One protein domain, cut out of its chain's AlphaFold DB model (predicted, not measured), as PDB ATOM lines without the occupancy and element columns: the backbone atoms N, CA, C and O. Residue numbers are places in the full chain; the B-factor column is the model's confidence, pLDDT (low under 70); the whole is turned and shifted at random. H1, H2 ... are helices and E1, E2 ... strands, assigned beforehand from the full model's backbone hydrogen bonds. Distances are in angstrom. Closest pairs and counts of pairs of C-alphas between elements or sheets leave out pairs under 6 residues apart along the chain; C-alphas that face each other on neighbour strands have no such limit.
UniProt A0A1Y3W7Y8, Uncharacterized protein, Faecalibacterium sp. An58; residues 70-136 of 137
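Overview. This is residues 70 to 136 of the 137 residues of an uncharacterized protein of Faecalibacterium sp. An58 (UniProt A0A1Y3W7Y8). A small twisted sheet of three strands has helices H1 and H2 over one face; the helices make a corner at residue 90, and residues 70 to 78 of H1 stick out as an arm. The 67 printed residues, mixed in class, run H1 H2 E1 E2 E3, with the sheet E1-E2-E3 an antiparallel meander, each strand neighbouring the one before. It is only just compact, close to loose: radius of gyration of the C-alphas 13.0 A, spans 44 by 24 by 16 A.

Along the chain. H1, residues 70 to 89, spans 28.3 A from C-alpha 70 (37.279, 5.258, 34.105). H2, residues 91 to 102, spans 16.4 A. E1, 112 to 117, E2, 120 to 125, and E3, 131 to 135, span 15.8 A, 16.4 A and 10.9 A; C-alpha 135 is at (36.482, 7.366, 10.848).

Arrangement. H1 is over E2, H2 over E3, whose closest C-alphas, Phe 94 and Leu 132, are 6.8 A apart. Within hydrogen-bond range are N 115 and O 122, 2.8 A, in hairpin E1-E2, N 132 and O 123, 2.8 A, in hairpin E2-E3, and every O i to N i+4 pair in both helices.

Size, cuts and confidence. The printed part has no cut and no long link. Residues 131 to 136 have pLDDT under 70.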
ATOM      1  N   VAL A  70      36.098   6.045  34.489       91.81
ATOM      2  CA  VAL A  70      37.279   5.258  34.105       91.81
ATOM      3  C   VAL A  70      36.979   4.400  32.874       91.81
ATOM      4  O   VAL A  70      37.766   4.385  31.925       91.81
ATOM      5  N   LEU A  71      35.825   3.731  32.843       90.62
ATOM      6  CA  LEU A  71      35.386   2.936  31.695       90.62
ATOM      7  C   LEU A  71      35.194   3.794  30.441       90.62
ATOM      8  O   LEU A  71      35.594   3.375  29.352       90.62
ATOM      9  N   LEU A  72      34.625   4.993  30.580       92.00
ATOM     10  CA  LEU A  72      34.476   5.938  29.477       92.00
ATOM     11  C   LEU A  72      35.838   6.374  28.925       92.00
ATOM     12  O   LEU A  72      36.051   6.302  27.716       92.00
ATOM     13  N   CYS A  73      36.772   6.769  29.793       93.94
ATOM     14  CA  CYS A  73      38.128   7.148  29.397       93.94
ATOM     15  C   CYS A  73      38.843   6.001  28.673       93.94
ATOM     16  O   CYS A  73      39.420   6.217  27.609       93.94
ATOM     17  N   ASN A  74      38.743   4.776  29.196       95.00
ATOM     18  CA  ASN A  74      39.319   3.591  28.560       95.00
ATOM     19  C   ASN A  74      38.702   3.329  27.184       95.00
ATOM     20  O   ASN A  74      39.423   3.040  26.233       95.00
ATOM     21  N   ARG A  75      37.376   3.464  27.048       92.12
ATOM     22  CA  ARG A  75      36.695   3.319  25.756       92.12
ATOM     23  C   ARG A  75      37.183   4.359  24.751       92.12
ATOM     24  O   ARG A  75      37.544   3.988  23.642       92.12
ATOM     25  N   ILE A  76      37.231   5.634  25.140       90.12
ATOM     26  CA  ILE A  76      37.709   6.718  24.269       90.12
ATOM     27  C   ILE A  76      39.156   6.455  23.843       90.12
ATOM     28  O   ILE A  76      39.464   6.522  22.656       90.12
ATOM     29  N   HIS A  77      40.029   6.107  24.791       93.19
ATOM     30  CA  HIS A  77      41.428   5.797  24.510       93.19
ATOM     31  C   HIS A  77      41.571   4.642  23.511       93.19
ATOM     32  O   HIS A  77      42.285   4.766  22.517       93.19
ATOM     33  N   ASN A  78      40.850   3.541  23.736       92.50
ATOM     34  CA  ASN A  78      40.898   2.376  22.858       92.50
ATOM     35  C   ASN A  78      40.363   2.693  21.458       92.50
ATOM     36  O   ASN A  78      40.981   2.293  20.475       92.50
ATOM     37  N   ASN A  79      39.269   3.450  21.349       86.69
ATOM     38  CA  ASN A  79      38.721   3.846  20.051       86.69
ATOM     39  C   ASN A  79      39.703   4.743  19.284       86.69
ATOM     40  O   ASN A  79      39.914   4.535  18.092       86.69
ATOM     41  N   LEU A  80      40.374   5.682  19.964       86.12
ATOM     42  CA  LEU A  80      41.432   6.497  19.355       86.12
ATOM     43  C   LEU A  80      42.620   5.644  18.891       86.12
ATOM     44  O   LEU A  80      43.125   5.854  17.790       86.12
ATOM     45  N   LYS A  81      43.039   4.649  19.683       88.69
ATOM     46  CA  LYS A  81      44.131   3.746  19.296       88.69
ATOM     47  C   LYS A  81      43.764   2.886  18.087       88.69
ATOM     48  O   LYS A  81      44.593   2.680  17.206       88.69
ATOM     49  N   LEU A  82      42.524   2.405  18.018       87.50
ATOM     50  CA  LEU A  82      42.024   1.665  16.858       87.50
ATOM     51  C   LEU A  82      41.957   2.550  15.608       87.50
ATOM     52  O   LEU A  82      42.343   2.093  14.533       87.50
ATOM     53  N   ALA A  83      41.538   3.810  15.745       82.19
ATOM     54  CA  ALA A  83      41.562   4.780  14.652       82.19
ATOM     55  C   ALA A  83      42.990   5.029  14.142       82.19
ATOM     56  O   ALA A  83      43.230   4.974  12.940       82.19
ATOM     57  N   GLU A  84      43.953   5.226  15.045       84.88
ATOM     58  CA  GLU A  84      45.371   5.376  14.696       84.88
ATOM     59  C   GLU A  84      45.897   4.154  13.924       84.88
ATOM     60  O   GLU A  84      46.483   4.298  12.852       84.88
ATOM     61  N   LEU A  85      45.637   2.942  14.428       88.44
ATOM     62  CA  LEU A  85      46.048   1.701  13.764       88.44
ATOM     63  C   LEU A  85      45.387   1.533  12.391       88.44
ATOM     64  O   LEU A  85      46.032   1.059  11.456       88.44
ATOM     65  N   ASN A  86      44.123   1.939  12.249       85.31
ATOM     66  CA  ASN A  86      43.426   1.922  10.970       85.31
ATOM     67  C   ASN A  86      44.065   2.888   9.961       85.31
ATOM     68  O   ASN A  86      44.259   2.501   8.808       85.31
ATOM     69  N   ILE A  87      44.443   4.095  10.395       81.25
ATOM     70  CA  ILE A  87      45.123   5.082   9.547       81.25
ATOM     71  C   ILE A  87      46.466   4.535   9.065       81.25
ATOM     72  O   ILE A  87      46.720   4.497   7.863       81.25
ATOM     73  N   ILE A  88      47.296   4.044   9.990       84.75
ATOM     74  CA  ILE A  88      48.619   3.491   9.672       84.75
ATOM     75  C   ILE A  88      48.491   2.289   8.725       84.75
ATOM     76  O   ILE A  88      49.214   2.201   7.734       84.75
ATOM     77  N   GLY A  89      47.549   1.380   8.996       88.38
ATOM     78  CA  GLY A  89      47.333   0.183   8.181       88.38
ATOM     79  C   GLY A  89      46.820   0.463   6.765       88.38
ATOM     80  O   GLY A  89      47.002  -0.375   5.885       88.38
ATOM     81  N   ASN A  90      46.214   1.628   6.526       85.81
ATOM     82  CA  ASN A  90      45.661   2.017   5.224       85.81
ATOM     83  C   ASN A  90      46.381   3.228   4.608       85.81
ATOM     84  O   ASN A  90      45.855   3.847   3.682       85.81
ATOM     85  N   LEU A  91      47.585   3.561   5.088       83.88
ATOM     86  CA  LEU A  91      48.345   4.742   4.665       83.88
ATOM     87  C   LEU A  91      48.469   4.892   3.135       83.88
ATOM     88  O   LEU A  91      48.234   5.997   2.647       83.88
ATOM     89  N   PRO A  92      48.749   3.829   2.347       86.88
ATOM     90  CA  PRO A  92      48.832   3.957   0.890       86.88
ATOM     91  C   PRO A  92      47.516   4.409   0.243       86.88
ATOM     92  O   PRO A  92      47.530   5.216  -0.682       86.88
ATOM     93  N   THR A  93      46.377   3.932   0.754       85.81
ATOM     94  CA  THR A  93      45.045   4.338   0.284       85.81
ATOM     95  C   THR A  93      44.795   5.813   0.580       85.81
ATOM     96  O   THR A  93      44.296   6.534  -0.278       85.81
ATOM     97  N   PHE A  94      45.178   6.284   1.770       81.00
ATOM     98  CA  PHE A  94      45.067   7.699   2.124       81.00
ATOM     99  C   PHE A  94      45.931   8.588   1.232       81.00
ATOM    100  O   PHE A  94      45.427   9.591   0.743       81.00
ATOM    101  N   ILE A  95      47.191   8.209   0.978       83.12
ATOM    102  CA  ILE A  95      48.078   8.948   0.066       83.12
ATOM    103  C   ILE A  95      47.418   9.074  -1.304       83.12
ATOM    104  O   ILE A  95      47.262  10.183  -1.800       83.12
ATOM    105  N   HIS A  96      46.953   7.957  -1.871       86.00
ATOM    106  CA  HIS A  96      46.316   7.961  -3.183       86.00
ATOM    107  C   HIS A  96      45.104   8.907  -3.250       86.00
ATOM    108  O   HIS A  96      44.979   9.671  -4.204       86.00
ATOM    109  N   LEU A  97      44.261   8.910  -2.212       82.94
ATOM    110  CA  LEU A  97      43.105   9.807  -2.121       82.94
ATOM    111  C   LEU A  97      43.505  11.285  -2.007       82.94
ATOM    112  O   LEU A  97      42.859  12.132  -2.623       82.94
ATOM    113  N   ILE A  98      44.554  11.622  -1.242       80.50
ATOM    114  CA  ILE A  98      45.041  13.010  -1.168       80.50
ATOM    115  C   ILE A  98      45.563  13.450  -2.537       80.50
ATOM    116  O   ILE A  98      45.232  14.542  -2.998       80.50
ATOM    117  N   GLU A  99      46.384  12.619  -3.182       86.50
ATOM    118  CA  GLU A  99      46.997  12.950  -4.469       86.50
ATOM    119  C   GLU A  99      45.930  13.178  -5.547       86.50
ATOM    120  O   GLU A  99      46.017  14.152  -6.292       86.50
ATOM    121  N   GLU A 100      44.880  12.348  -5.572       86.38
ATOM    122  CA  GLU A 100      43.735  12.504  -6.476       86.38
ATOM    123  C   GLU A 100      42.960  13.809  -6.219       86.38
ATOM    124  O   GLU A 100      42.586  14.505  -7.160       86.38
ATOM    125  N   GLN A 101      42.735  14.176  -4.953       82.81
ATOM    126  CA  GLN A 101      41.962  15.377  -4.607       82.81
ATOM    127  C   GLN A 101      42.753  16.681  -4.748       82.81
ATOM    128  O   GLN A 101      42.161  17.742  -4.953       82.81
ATOM    129  N   THR A 102      44.076  16.627  -4.599       82.12
ATOM    130  CA  THR A 102      44.943  17.815  -4.631       82.12
ATOM    131  C   THR A 102      45.656  18.024  -5.959       82.12
ATOM    132  O   THR A 102      46.224  19.101  -6.153       82.12
ATOM    133  N   ASP A 103      45.644  17.021  -6.843       82.75
ATOM    134  CA  ASP A 103      46.464  16.945  -8.060       82.75
ATOM    135  C   ASP A 103      47.964  17.174  -7.774       82.75
ATOM    136  O   ASP A 103      48.719  17.743  -8.566       82.75
ATOM    137  N   LYS A 104      48.411  16.774  -6.576       80.75
ATOM    138  CA  LYS A 104      49.789  16.929  -6.100       80.75
ATOM    139  C   LYS A 104      50.283  15.621  -5.531       80.75
ATOM    140  O   LYS A 104      49.612  15.016  -4.706       80.75
ATOM    141  N   LYS A 105      51.497  15.232  -5.916       82.94
ATOM    142  CA  LYS A 105      52.181  14.110  -5.277       82.94
ATOM    143  C   LYS A 105      52.623  14.465  -3.869       82.94
ATOM    144  O   LYS A 105      53.078  15.585  -3.631       82.94
ATOM    145  N   ILE A 106      52.542  13.489  -2.976       79.75
ATOM    146  CA  ILE A 106      53.028  13.629  -1.606       79.75
ATOM    147  C   ILE A 106      54.479  13.175  -1.541       79.75
ATOM    148  O   ILE A 106      54.799  12.018  -1.798       79.75
ATOM    149  N   ASP A 107      55.357  14.102  -1.178       79.50
ATOM    150  CA  ASP A 107      56.789  13.878  -0.971       79.50
ATOM    151  C   ASP A 107      57.237  14.113   0.484       79.50
ATOM    152  O   ASP A 107      58.425  14.018   0.794       79.50
ATOM    153  N   HIS A 108      56.288  14.385   1.381       75.00
ATOM    154  CA  HIS A 108      56.512  14.698   2.789       75.00
ATOM    155  C   HIS A 108      55.903  13.639   3.717       75.00
ATOM    156  O   HIS A 108      55.142  12.759   3.307       75.00
ATOM    157  N   ASN A 109      56.246  13.728   5.003       78.69
ATOM    158  CA  ASN A 109      55.623  12.904   6.030       78.69
ATOM    159  C   ASN A 109      54.215  13.422   6.322       78.69
ATOM    160  O   ASN A 109      54.048  14.572   6.712       78.69
ATOM    161  N   LEU A 110      53.220  12.552   6.198       76.88
ATOM    162  CA  LEU A 110      51.831  12.893   6.484       76.88
ATOM    163  C   LEU A 110      51.628  13.237   7.960       76.88
ATOM    164  O   LEU A 110      51.990  12.458   8.848       76.88
ATOM    165  N   HIS A 111      51.008  14.385   8.218       79.94
ATOM    166  CA  HIS A 111      50.726  14.868   9.564       79.94
ATOM    167  C   HIS A 111      49.220  14.888   9.781       79.94
ATOM    168  O   HIS A 111      48.533  15.841   9.420       79.94
ATOM    169  N   PHE A 112      48.699  13.830  10.397       79.62
ATOM    170  CA  PHE A 112      47.264  13.684  10.592       79.62
ATOM    171  C   PHE A 112      46.763  14.296  11.896       79.62
ATOM    172  O   PHE A 112      47.366  14.148  12.958       79.62
ATOM    173  N   MET A 113      45.579  14.896  11.818       81.44
ATOM    174  CA  MET A 113      44.765  15.272  12.965       81.44
ATOM    175  C   MET A 113      43.371  14.661  12.827       81.44
ATOM    176  O   MET A 113      42.782  14.667  11.745       81.44
ATOM    177  N   LEU A 114      42.824  14.169  13.939       80.38
ATOM    178  CA  LEU A 114      41.419  13.782  14.004       80.38
ATOM    179  C   LEU A 114      40.568  15.029  14.272       80.38
ATOM    180  O   LEU A 114      40.716  15.678  15.307       80.38
ATOM    181  N   TRP A 115      39.666  15.358  13.355       81.56
ATOM    182  CA  TRP A 115      38.724  16.460  13.495       81.56
ATOM    183  C   TRP A 115      37.318  15.917  13.734       81.56
ATOM    184  O   TRP A 115      36.794  15.154  12.928       81.56
ATOM    185  N   PHE A 116      36.661  16.361  14.803       78.12
ATOM    186  CA  PHE A 116      35.289  15.966  15.120       78.12
ATOM    187  C   PHE A 116      34.270  17.023  14.668       78.12
ATOM    188  O   PHE A 116      34.314  18.163  15.129       78.12
ATOM    189  N   VAL A 117      33.320  16.649  13.803       80.50
ATOM    190  CA  VAL A 117      32.157  17.479  13.425       80.50
ATOM    191  C   VAL A 117      30.889  16.647  13.548       80.50
ATOM    192  O   VAL A 117      30.816  15.561  12.994       80.50
ATOM    193  N   ASN A 118      29.863  17.145  14.246       77.56
ATOM    194  CA  ASN A 118      28.532  16.516  14.296       77.56
ATOM    195  C   ASN A 118      28.533  15.011  14.649       77.56
ATOM    196  O   ASN A 118      27.737  14.249  14.110       77.56
ATOM    197  N   LYS A 119      29.391  14.597  15.597       74.19
ATOM    198  CA  LYS A 119      29.613  13.192  16.021       74.19
ATOM    199  C   LYS A 119      30.328  12.305  14.998       74.19
ATOM    200  O   LYS A 119      30.414  11.098  15.196       74.19
ATOM    201  N   GLU A 120      30.859  12.887  13.937       76.88
ATOM    202  CA  GLU A 120      31.685  12.204  12.953       76.88
ATOM    203  C   GLU A 120      33.138  12.634  13.140       76.88
ATOM    204  O   GLU A 120      33.416  13.806  13.407       76.88
ATOM    205  N   ALA A 121      34.060  11.683  13.034       76.31
ATOM    206  CA  ALA A 121      35.486  11.959  13.059       76.31
ATOM    207  C   ALA A 121      36.035  11.935  11.637       76.31
ATOM    208  O   ALA A 121      35.738  11.020  10.876       76.31
ATOM    209  N   PHE A 122      36.857  12.915  11.294       79.31
ATOM    210  CA  PHE A 122      37.538  13.022  10.014       79.31
ATOM    211  C   PHE A 122      39.041  12.996  10.240       79.31
ATOM    212  O   PHE A 122      39.536  13.616  11.179       79.31
ATOM    213  N   VAL A 123      39.772  12.307   9.372       78.81
ATOM    214  CA  VAL A 123      41.233  12.431   9.316       78.81
ATOM    215  C   VAL A 123      41.572  13.586   8.392       78.81
ATOM    216  O   VAL A 123      41.130  13.590   7.246       78.81
ATOM    217  N   ILE A 124      42.335  14.556   8.879       79.44
ATOM    218  CA  ILE A 124      42.808  15.685   8.081       79.44
ATOM    219  C   ILE A 124      44.323  15.628   8.036       79.44
ATOM    220  O   ILE A 124      44.956  15.552   9.089       79.44
ATOM    221  N   ASP A 125      44.893  15.689   6.837       80.19
ATOM    222  CA  ASP A 125      46.316  15.976   6.685       80.19
ATOM    223  C   ASP A 125      46.557  17.487   6.846       80.19
ATOM    224  O   ASP A 125      45.909  18.311   6.198       80.19
ATOM    225  N   LEU A 126      47.450  17.865   7.757       78.25
ATOM    226  CA  LEU A 126      47.656  19.259   8.156       78.25
ATOM    227  C   LEU A 126      48.388  20.086   7.095       78.25
ATOM    228  O   LEU A 126      48.211  21.308   7.069       78.25
ATOM    229  N   GLU A 127      49.178  19.452   6.228       79.12
ATOM    230  CA  GLU A 127      49.900  20.149   5.162       79.12
ATOM    231  C   GLU A 127      48.975  20.479   3.990       79.12
ATOM    232  O   GLU A 127      48.898  21.630   3.549       79.12
ATOM    233  N   THR A 128      48.206  19.495   3.527       73.12
ATOM    234  CA  THR A 128      47.284  19.666   2.396       73.12
ATOM    235  C   THR A 128      45.922  20.235   2.800       73.12
ATOM    236  O   THR A 128      45.206  20.764   1.949       73.12
ATOM    237  N   ARG A 129      45.564  20.181   4.094       72.19
ATOM    238  CA  ARG A 129      44.245  20.542   4.662       72.19
ATOM    239  C   ARG A 129      43.074  19.764   4.063       72.19
ATOM    240  O   ARG A 129      41.928  20.212   4.126       72.19
ATOM    241  N   VAL A 130      43.352  18.598   3.495       70.62
ATOM    242  CA  VAL A 130      42.349  17.734   2.883       70.62
ATOM    243  C   VAL A 130      41.749  16.827   3.955       70.62
ATOM    244  O   VAL A 130      42.476  16.204   4.729       70.62
ATOM    245  N   ALA A 131      40.416  16.764   4.012       67.50
ATOM    246  CA  ALA A 131      39.685  15.840   4.875       67.50
ATOM    247  C   ALA A 131      39.486  14.513   4.141       67.50
ATOM    248  O   ALA A 131      38.825  14.465   3.107       67.50
ATOM    249  N   LEU A 132      40.068  13.442   4.673       64.75
ATOM    250  CA  LEU A 132      40.322  12.246   3.884       64.75
ATOM    251  C   LEU A 132      39.266  11.173   4.031       64.75
ATOM    252  O   LEU A 132      38.801  10.655   3.023       64.75
ATOM    253  N   ILE A 133      38.866  10.834   5.257       64.81
ATOM    254  CA  ILE A 133      37.886   9.770   5.500       64.81
ATOM    255  C   ILE A 133      37.138  10.039   6.806       64.81
ATOM    256  O   ILE A 133      37.724  10.498   7.789       64.81
ATOM    257  N   LYS A 134      35.846   9.694   6.816       64.94
ATOM    258  CA  LYS A 134      35.045   9.538   8.030       64.94
ATOM    259  C   LYS A 134      35.493   8.285   8.789       64.94
ATOM    260  O   LYS A 134      35.253   7.166   8.339       64.94
ATOM    261  N   VAL A 135      36.115   8.459   9.946       64.00
ATOM    262  CA  VAL A 135      36.482   7.366  10.848       64.00
ATOM    263  C   VAL A 135      35.251   6.971  11.657       64.00
ATOM    264  O   VAL A 135      34.644   7.806  12.331       64.00
ATOM    265  N   ILE A 136      34.867   5.698  11.577       58.09
ATOM    266  CA  ILE A 136      33.832   5.134  12.446       58.09
ATOM    267  C   ILE A 136      34.497   4.847  13.795       58.09
ATOM    268  O   ILE A 136      35.395   4.010  13.870       58.09
TER     269      ILE A 136